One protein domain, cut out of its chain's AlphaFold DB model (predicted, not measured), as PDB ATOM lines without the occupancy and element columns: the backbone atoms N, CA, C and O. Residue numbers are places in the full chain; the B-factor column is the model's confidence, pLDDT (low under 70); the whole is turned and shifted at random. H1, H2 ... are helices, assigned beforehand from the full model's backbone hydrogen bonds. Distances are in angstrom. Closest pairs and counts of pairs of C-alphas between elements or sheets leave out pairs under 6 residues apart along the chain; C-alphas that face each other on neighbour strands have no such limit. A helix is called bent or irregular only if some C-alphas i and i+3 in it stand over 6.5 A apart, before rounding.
ATOM      1  N   THR A   2      23.460 -41.012  49.377       56.50
ATOM      2  CA  THR A   2      23.990 -41.769  50.528       56.50
ATOM      3  C   THR A   2      22.992 -42.731  51.172       56.50
ATOM      4  O   THR A   2      23.415 -43.735  51.735       56.50
ATOM      5  N   ASP A   3      21.691 -42.455  51.079       60.97
ATOM      6  CA  ASP A   3      20.692 -43.181  51.879       60.97
ATOM      7  C   ASP A   3      20.350 -44.551  51.291       60.97
ATOM      8  O   ASP A   3      20.418 -45.546  51.998       60.97
ATOM      9  N   ILE A   4      20.175 -44.642  49.968       59.72
ATOM     10  CA  ILE A   4      19.955 -45.921  49.267       59.72
ATOM     11  C   ILE A   4      21.160 -46.857  49.438       59.72
ATOM     12  O   ILE A   4      21.012 -48.063  49.608       59.72
ATOM     13  N   LEU A   5      22.377 -46.306  49.424       54.94
ATOM     14  CA  LEU A   5      23.602 -47.091  49.567       54.94
ATOM     15  C   LEU A   5      23.766 -47.629  50.999       54.94
ATOM     16  O   LEU A   5      24.228 -48.754  51.177       54.94
ATOM     17  N   LYS A   6      23.342 -46.852  52.006       62.44
ATOM     18  CA  LYS A   6      23.260 -47.290  53.408       62.44
ATOM     19  C   LYS A   6      22.192 -48.359  53.610       62.44
ATOM     20  O   LYS A   6      22.425 -49.308  54.346       62.44
ATOM     21  N   GLU A   7      21.057 -48.226  52.939       62.53
ATOM     22  CA  GLU A   7      19.948 -49.173  53.037       62.53
ATOM     23  C   GLU A   7      20.302 -50.520  52.390       62.53
ATOM     24  O   GLU A   7      20.095 -51.571  52.990       62.53
ATOM     25  N   ILE A   8      20.994 -50.497  51.245       57.88
ATOM     26  CA  ILE A   8      21.558 -51.699  50.616       57.88
ATOM     27  C   ILE A   8      22.650 -52.333  51.494       57.88
ATOM     28  O   ILE A   8      22.681 -53.554  51.644       57.88
ATOM     29  N   LEU A   9      23.525 -51.525  52.105       60.50
ATOM     30  CA  LEU A   9      24.539 -52.011  53.047       60.50
ATOM     31  C   LEU A   9      23.919 -52.641  54.297       60.50
ATOM     32  O   LEU A   9      24.441 -53.647  54.762       60.50
ATOM     33  N   ASN A  10      22.813 -52.101  54.813       65.00
ATOM     34  CA  ASN A  10      22.090 -52.693  55.939       65.00
ATOM     35  C   ASN A  10      21.430 -54.025  55.553       65.00
ATOM     36  O   ASN A  10      21.600 -55.004  56.273       65.00
ATOM     37  N   ILE A  11      20.797 -54.111  54.375       62.41
ATOM     38  CA  ILE A  11      20.210 -55.363  53.857       62.41
ATOM     39  C   ILE A  11      21.286 -56.444  53.635       62.41
ATOM     40  O   ILE A  11      21.038 -57.625  53.882       62.41
ATOM     41  N   LEU A  12      22.488 -56.046  53.200       56.84
ATOM     42  CA  LEU A  12      23.663 -56.917  53.058       56.84
ATOM     43  C   LEU A  12      24.240 -57.371  54.407       56.84
ATOM     44  O   LEU A  12      24.825 -58.448  54.479       56.84
ATOM     45  N   LYS A  13      24.112 -56.551  55.457       62.22
ATOM     46  CA  LYS A  13      24.653 -56.834  56.795       62.22
ATOM     47  C   LYS A  13      23.744 -57.739  57.623       62.22
ATOM     48  O   LYS A  13      24.249 -58.504  58.434       62.22
ATOM     49  N   GLU A  14      22.429 -57.643  57.429       60.22
ATOM     50  CA  GLU A  14      21.433 -58.449  58.152       60.22
ATOM     51  C   GLU A  14      21.166 -59.821  57.524       60.22
ATOM     52  O   GLU A  14      20.676 -60.713  58.209       60.22
ATOM     53  N   ASN A  15      21.495 -60.028  56.245       56.25
ATOM     54  CA  ASN A  15      21.253 -61.297  55.563       56.25
ATOM     55  C   ASN A  15      22.551 -61.874  54.984       56.25
ATOM     56  O   ASN A  15      22.995 -61.448  53.921       56.25
ATOM     57  N   GLU A  16      23.081 -62.941  55.597       59.22
ATOM     58  CA  GLU A  16      24.153 -63.802  55.042       59.22
ATOM     59  C   GLU A  16      23.711 -64.596  53.792       59.22
ATOM     60  O   GLU A  16      24.431 -65.437  53.251       59.22
ATOM     61  N   ASN A  17      22.490 -64.354  53.321       62.06
ATOM     62  CA  ASN A  17      21.868 -65.120  52.267       62.06
ATOM     63  C   ASN A  17      22.372 -64.632  50.901       62.06
ATOM     64  O   ASN A  17      22.057 -63.532  50.461       62.06
ATOM     65  N   ILE A  18      23.119 -65.468  50.181       58.94
ATOM     66  CA  ILE A  18      23.748 -65.138  48.884       58.94
ATOM     67  C   ILE A  18      22.755 -64.503  47.881       58.94
ATOM     68  O   ILE A  18      23.135 -63.664  47.065       58.94
ATOM     69  N   ARG A  19      21.459 -64.837  47.972       58.25
ATOM     70  CA  ARG A  19      20.391 -64.245  47.145       58.25
ATOM     71  C   ARG A  19      20.174 -62.745  47.391       58.25
ATOM     72  O   ARG A  19      19.949 -62.022  46.422       58.25
ATOM     73  N   SER A  20      20.256 -62.262  48.634       59.03
ATOM     74  CA  SER A  20      20.127 -60.826  48.936       59.03
ATOM     75  C   SER A  20      21.343 -60.054  48.424       59.03
ATOM     76  O   SER A  20      21.184 -58.973  47.861       59.03
ATOM     77  N   ILE A  21      22.535 -60.655  48.510       65.81
ATOM     78  CA  ILE A  21      23.781 -60.096  47.971       65.81
ATOM     79  C   ILE A  21      23.695 -59.936  46.449       65.81
ATOM     80  O   ILE A  21      23.991 -58.864  45.918       65.81
ATOM     81  N   ILE A  22      23.227 -60.967  45.738       66.94
ATOM     82  CA  ILE A  22      23.038 -60.921  44.279       66.94
ATOM     83  C   ILE A  22      21.975 -59.884  43.887       66.94
ATOM     84  O   ILE A  22      22.188 -59.117  42.948       66.94
ATOM     85  N   SER A  23      20.858 -59.810  44.619       67.31
ATOM     86  CA  SER A  23      19.803 -58.815  44.375       67.31
ATOM     87  C   SER A  23      20.294 -57.381  44.600       67.31
ATOM     88  O   SER A  23      19.981 -56.489  43.814       67.31
ATOM     89  N   ALA A  24      21.088 -57.155  45.649       68.75
ATOM     90  CA  ALA A  24      21.709 -55.869  45.944       68.75
ATOM     91  C   ALA A  24      22.709 -55.454  44.854       68.75
ATOM     92  O   ALA A  24      22.682 -54.312  44.397       68.75
ATOM     93  N   LEU A  25      23.546 -56.384  44.384       72.25
ATOM     94  CA  LEU A  25      24.470 -56.160  43.266       72.25
ATOM     95  C   LEU A  25      23.735 -55.814  41.966       72.25
ATOM     96  O   LEU A  25      24.137 -54.879  41.279       72.25
ATOM     97  N   LEU A  26      22.642 -56.517  41.651       73.06
ATOM     98  CA  LEU A  26      21.791 -56.219  40.494       73.06
ATOM     99  C   LEU A  26      21.158 -54.827  40.590       73.06
ATOM    100  O   LEU A  26      21.180 -54.084  39.612       73.06
ATOM    101  N   LEU A  27      20.649 -54.443  41.763       72.50
ATOM    102  CA  LEU A  27      20.099 -53.105  42.000       72.50
ATOM    103  C   LEU A  27      21.165 -52.019  41.843       72.50
ATOM    104  O   LEU A  27      20.931 -51.036  41.142       72.50
ATOM    105  N   ILE A  28      22.352 -52.207  42.431       73.19
ATOM    106  CA  ILE A  28      23.479 -51.282  42.255       73.19
ATOM    107  C   ILE A  28      23.837 -51.171  40.774       73.19
ATOM    108  O   ILE A  28      24.011 -50.058  40.286       73.19
ATOM    109  N   PHE A  29      23.908 -52.292  40.055       72.81
ATOM    110  CA  PHE A  29      24.217 -52.302  38.629       72.81
ATOM    111  C   PHE A  29      23.181 -51.507  37.828       72.81
ATOM    112  O   PHE A  29      23.570 -50.629  37.066       72.81
ATOM    113  N   VAL A  30      21.881 -51.734  38.060       75.25
ATOM    114  CA  VAL A  30      20.781 -51.028  37.378       75.25
ATOM    115  C   VAL A  30      20.789 -49.527  37.680       75.25
ATOM    116  O   VAL A  30      20.699 -48.719  36.758       75.25
ATOM    117  N   PHE A  31      20.952 -49.126  38.942       71.31
ATOM    118  CA  PHE A  31      20.980 -47.705  39.309       71.31
ATOM    119  C   PHE A  31      22.263 -46.989  38.866       71.31
ATOM    120  O   PHE A  31      22.239 -45.783  38.628       71.31
ATOM    121  N   ARG A  32      23.373 -47.720  38.712       71.56
ATOM    122  CA  ARG A  32      24.654 -47.204  38.202       71.56
ATOM    123  C   ARG A  32      24.787 -47.313  36.683       71.56
ATOM    124  O   ARG A  32      25.821 -46.912  36.161       71.56
ATOM    125  N   LEU A  33      23.778 -47.810  35.957       71.38
ATOM    126  CA  LEU A  33      23.845 -47.966  34.496       71.38
ATOM    127  C   LEU A  33      24.205 -46.659  33.788       71.38
ATOM    128  O   LEU A  33      24.962 -46.695  32.824       71.38
ATOM    129  N   LYS A  34      23.705 -45.518  34.277       76.19
ATOM    130  CA  LYS A  34      24.031 -44.204  33.715       76.19
ATOM    131  C   LYS A  34      25.520 -43.874  33.867       76.19
ATOM    132  O   LYS A  34      26.166 -43.571  32.873       76.19
ATOM    133  N   ASP A  35      26.064 -43.996  35.078       76.31
ATOM    134  CA  ASP A  35      27.486 -43.740  35.352       76.31
ATOM    135  C   ASP A  35      28.387 -44.701  34.559       76.31
ATOM    136  O   ASP A  35      29.422 -44.311  34.024       76.31
ATOM    137  N   ILE A  36      27.981 -45.972  34.464       72.81
ATOM    138  CA  ILE A  36      28.693 -46.997  33.695       72.81
ATOM    139  C   ILE A  36      28.656 -46.652  32.206       72.81
ATOM    140  O   ILE A  36      29.683 -46.750  31.538       72.81
ATOM    141  N   TYR A  37      27.504 -46.228  31.686       75.88
ATOM    142  CA  TYR A  37      27.363 -45.812  30.297       75.88
ATOM    143  C   TYR A  37      28.247 -44.599  29.994       75.88
ATOM    144  O   TYR A  37      29.036 -44.661  29.059       75.88
ATOM    145  N   GLU A  38      28.197 -43.546  30.814       77.50
ATOM    146  CA  GLU A  38      29.050 -42.358  30.654       77.50
ATOM    147  C   GLU A  38      30.543 -42.711  30.719       77.50
ATOM    148  O   GLU A  38      31.345 -42.212  29.927       77.50
ATOM    149  N   PHE A  39      30.931 -43.617  31.618       76.75
ATOM    150  CA  PHE A  39      32.305 -44.096  31.713       76.75
ATOM    151  C   PHE A  39      32.742 -44.869  30.460       76.75
ATOM    152  O   PHE A  39      33.842 -44.647  29.944       76.75
ATOM    153  N   VAL A  40      31.886 -45.754  29.946       75.69
ATOM    154  CA  VAL A  40      32.143 -46.508  28.711       75.69
ATOM    155  C   VAL A  40      32.223 -45.567  27.510       75.69
ATOM    156  O   VAL A  40      33.142 -45.702  26.704       75.69
ATOM    157  N   ASP A  41      31.332 -44.585  27.414       75.88
ATOM    158  CA  ASP A  41      31.307 -43.617  26.316       75.88
ATOM    159  C   ASP A  41      32.562 -42.727  26.338       75.88
ATOM    160  O   ASP A  41      33.223 -42.515  25.318       75.88
ATOM    161  N   CYS A  42      32.992 -42.309  27.532       75.62
ATOM    162  CA  CYS A  42      34.254 -41.602  27.729       75.62
ATOM    163  C   CYS A  42      35.458 -42.462  27.305       75.62
ATOM    164  O   CYS A  42      36.338 -41.986  26.587       75.62
ATOM    165  N   LEU A  43      35.491 -43.747  27.676       76.69
ATOM    166  CA  LEU A  43      36.557 -44.667  27.262       76.69
ATOM    167  C   LEU A  43      36.595 -44.893  25.746       76.69
ATOM    168  O   LEU A  43      37.685 -44.922  25.163       76.69
ATOM    169  N   LEU A  44      35.431 -45.043  25.112       73.62
ATOM    170  CA  LEU A  44      35.313 -45.249  23.669       73.62
ATOM    171  C   LEU A  44      35.759 -44.006  22.887       73.62
ATOM    172  O   LEU A  44      36.513 -44.130  21.915       73.62
ATOM    173  N   ASN A  45      35.374 -42.814  23.349       82.12
ATOM    174  CA  ASN A  45      35.648 -41.554  22.655       82.12
ATOM    175  C   ASN A  45      37.003 -40.928  23.015       82.12
ATOM    176  O   ASN A  45      37.517 -40.109  22.252       82.12
ATOM    177  N   ARG A  46      37.669 -41.372  24.091       82.62
ATOM    178  CA  ARG A  46      38.982 -40.853  24.525       82.62
ATOM    179  C   ARG A  46      40.028 -40.825  23.412       82.62
ATOM    180  O   ARG A  46      40.843 -39.906  23.353       82.62
ATOM    181  N   LYS A  47      40.036 -41.839  22.539       80.38
ATOM    182  CA  LYS A  47      40.963 -41.883  21.397       80.38
ATOM    183  C   LYS A  47      40.634 -40.821  20.347       80.38
ATOM    184  O   LYS A  47      41.562 -40.196  19.850       80.38
ATOM    185  N   VAL A  48      39.354 -40.598  20.052       85.44
ATOM    186  CA  VAL A  48      38.901 -39.567  19.102       85.44
ATOM    187  C   VAL A  48      39.278 -38.187  19.628       85.44
ATOM    188  O   VAL A  48      40.026 -37.476  18.968       85.44
ATOM    189  N   THR A  49      38.915 -37.872  20.873       85.19
ATOM    190  CA  THR A  49      39.253 -36.586  21.507       85.19
ATOM    191  C   THR A  49      40.763 -36.340  21.547       85.19
ATOM    192  O   THR A  49      41.225 -35.217  21.356       85.19
ATOM    193  N   ARG A  50      41.572 -37.386  21.767       86.44
ATOM    194  CA  ARG A  50      43.035 -37.269  21.721       86.44
ATOM    195  C   ARG A  50      43.539 -36.917  20.321       86.44
ATOM    196  O   ARG A  50      44.381 -36.034  20.212       86.44
ATOM    197  N   LEU A  51      43.043 -37.589  19.284       85.69
ATOM    198  CA  LEU A  51      43.414 -37.313  17.890       85.69
ATOM    199  C   LEU A  51      42.987 -35.897  17.469       85.69
ATOM    200  O   LEU A  51      43.774 -35.172  16.869       85.69
ATOM    201  N   GLU A  52      41.791 -35.456  17.862       88.81
ATOM    202  CA  GLU A  52      41.319 -34.088  17.613       88.81
ATOM    203  C   GLU A  52      42.180 -33.031  18.304       88.81
ATOM    204  O   GLU A  52      42.501 -32.001  17.714       88.81
ATOM    205  N   ASN A  53      42.581 -33.284  19.550       87.81
ATOM    206  CA  ASN A  53      43.459 -32.379  20.279       87.81
ATOM    207  C   ASN A  53      44.865 -32.326  19.666       87.81
ATOM    208  O   ASN A  53      45.466 -31.256  19.650       87.81
ATOM    209  N   LEU A  54      45.369 -33.440  19.122       87.50
ATOM    210  CA  LEU A  54      46.637 -33.462  18.388       87.50
ATOM    211  C   LEU A  54      46.563 -32.612  17.113       87.50
ATOM    212  O   LEU A  54      47.479 -31.842  16.853       87.50
ATOM    213  N   LEU A  55      45.456 -32.674  16.363       87.69
ATOM    214  CA  LEU A  55      45.274 -31.874  15.143       87.69
ATOM    215  C   LEU A  55      45.213 -30.361  15.384       87.69
ATOM    216  O   LEU A  55      45.528 -29.597  14.475       87.69
ATOM    217  N   LYS A  56      44.822 -29.929  16.589       88.88
ATOM    218  CA  LYS A  56      44.833 -28.512  16.995       88.88
ATOM    219  C   LYS A  56      46.239 -27.990  17.312       88.88
ATOM    220  O   LYS A  56      46.414 -26.781  17.424       88.88
ATOM    221  N   GLY A  57      47.209 -28.884  17.497       87.00
ATOM    222  CA  GLY A  57      48.600 -28.537  17.753       87.00
ATOM    223  C   GLY A  57      49.398 -28.258  16.480       87.00
ATOM    224  O   GLY A  57      48.921 -28.420  15.350       87.00
ATOM    225  N   ASP A  58      50.650 -27.864  16.689       84.12
ATOM    226  CA  ASP A  58      51.619 -27.727  15.611       84.12
ATOM    227  C   ASP A  58      52.224 -29.104  15.312       84.12
ATOM    228  O   ASP A  58      52.922 -29.697  16.137       84.12
TER     229      ASP A  58
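This is residues 2 to 58 of the 188 residues of an uncharacterized protein of Pleurocapsa sp. PCC 7327 (UniProt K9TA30). A long bent helix, H3, makes one end of a thin, drawn-out model, and at the other end H1 folds back beside part of H2 as a small helical hairpin. Residues 29 to 58, which hold the last residues of H2 and the whole of H3, stick out from this hairpin as a long free arm with nothing packed on it. The printed part has 57 residues with three named helices in the order H1, H2, H3 and no named strand; its class is all helix. It is extended, with a radius of gyration of the C-alphas of 18.9 A, and spans 60 by 21 by 14 A.

H3, residues 33 to 55, was assigned as one helix by its hydrogen bonds but is bent, with C-alphas 44 and 47 standing 7.0 A apart. Its arms H3a, residues 33 to 44, and H3b, residues 47 to 55, stand at a steep tilt of 43 degrees. H2, residues 18 to 31, and H3a meet only through their link. H1, residues 2 to 14, touches H2, at a shallow tilt of 12 degrees, opposite ways; the two form a hairpin. H1 touches with residues 8 to 12 alone and H2 with residues 20 to 24 alone; the closest C-alphas are those of Leu 12 and Ile 21, 6.0 A apart. H1 is apart from H3a and H3b, and H2 is apart from H3b. In H1, H2, H3a and H3b every O i to N i+4 pair is within hydrogen-bond range.

H3a measures 16.0 A from first to last C-alpha and H3b 12.6 A, ending at C-alpha 55 at (45.274, -31.874, 15.143). H2 measures 20.1 A and begins at C-alpha 18 at (23.748, -65.138, 48.884). H1 measures 18.5 A and begins at C-alpha 2 at (23.990, -41.769, 50.528).

The two C-alphas farthest apart are those of Glu 14 and Asp 58, 60.5 A. The printed part has no cut, and the links H1 to H2 and H2 to H3 are tight. The mean pLDDT of the printed part is 71.8, and residues 2 to 24 are under 70.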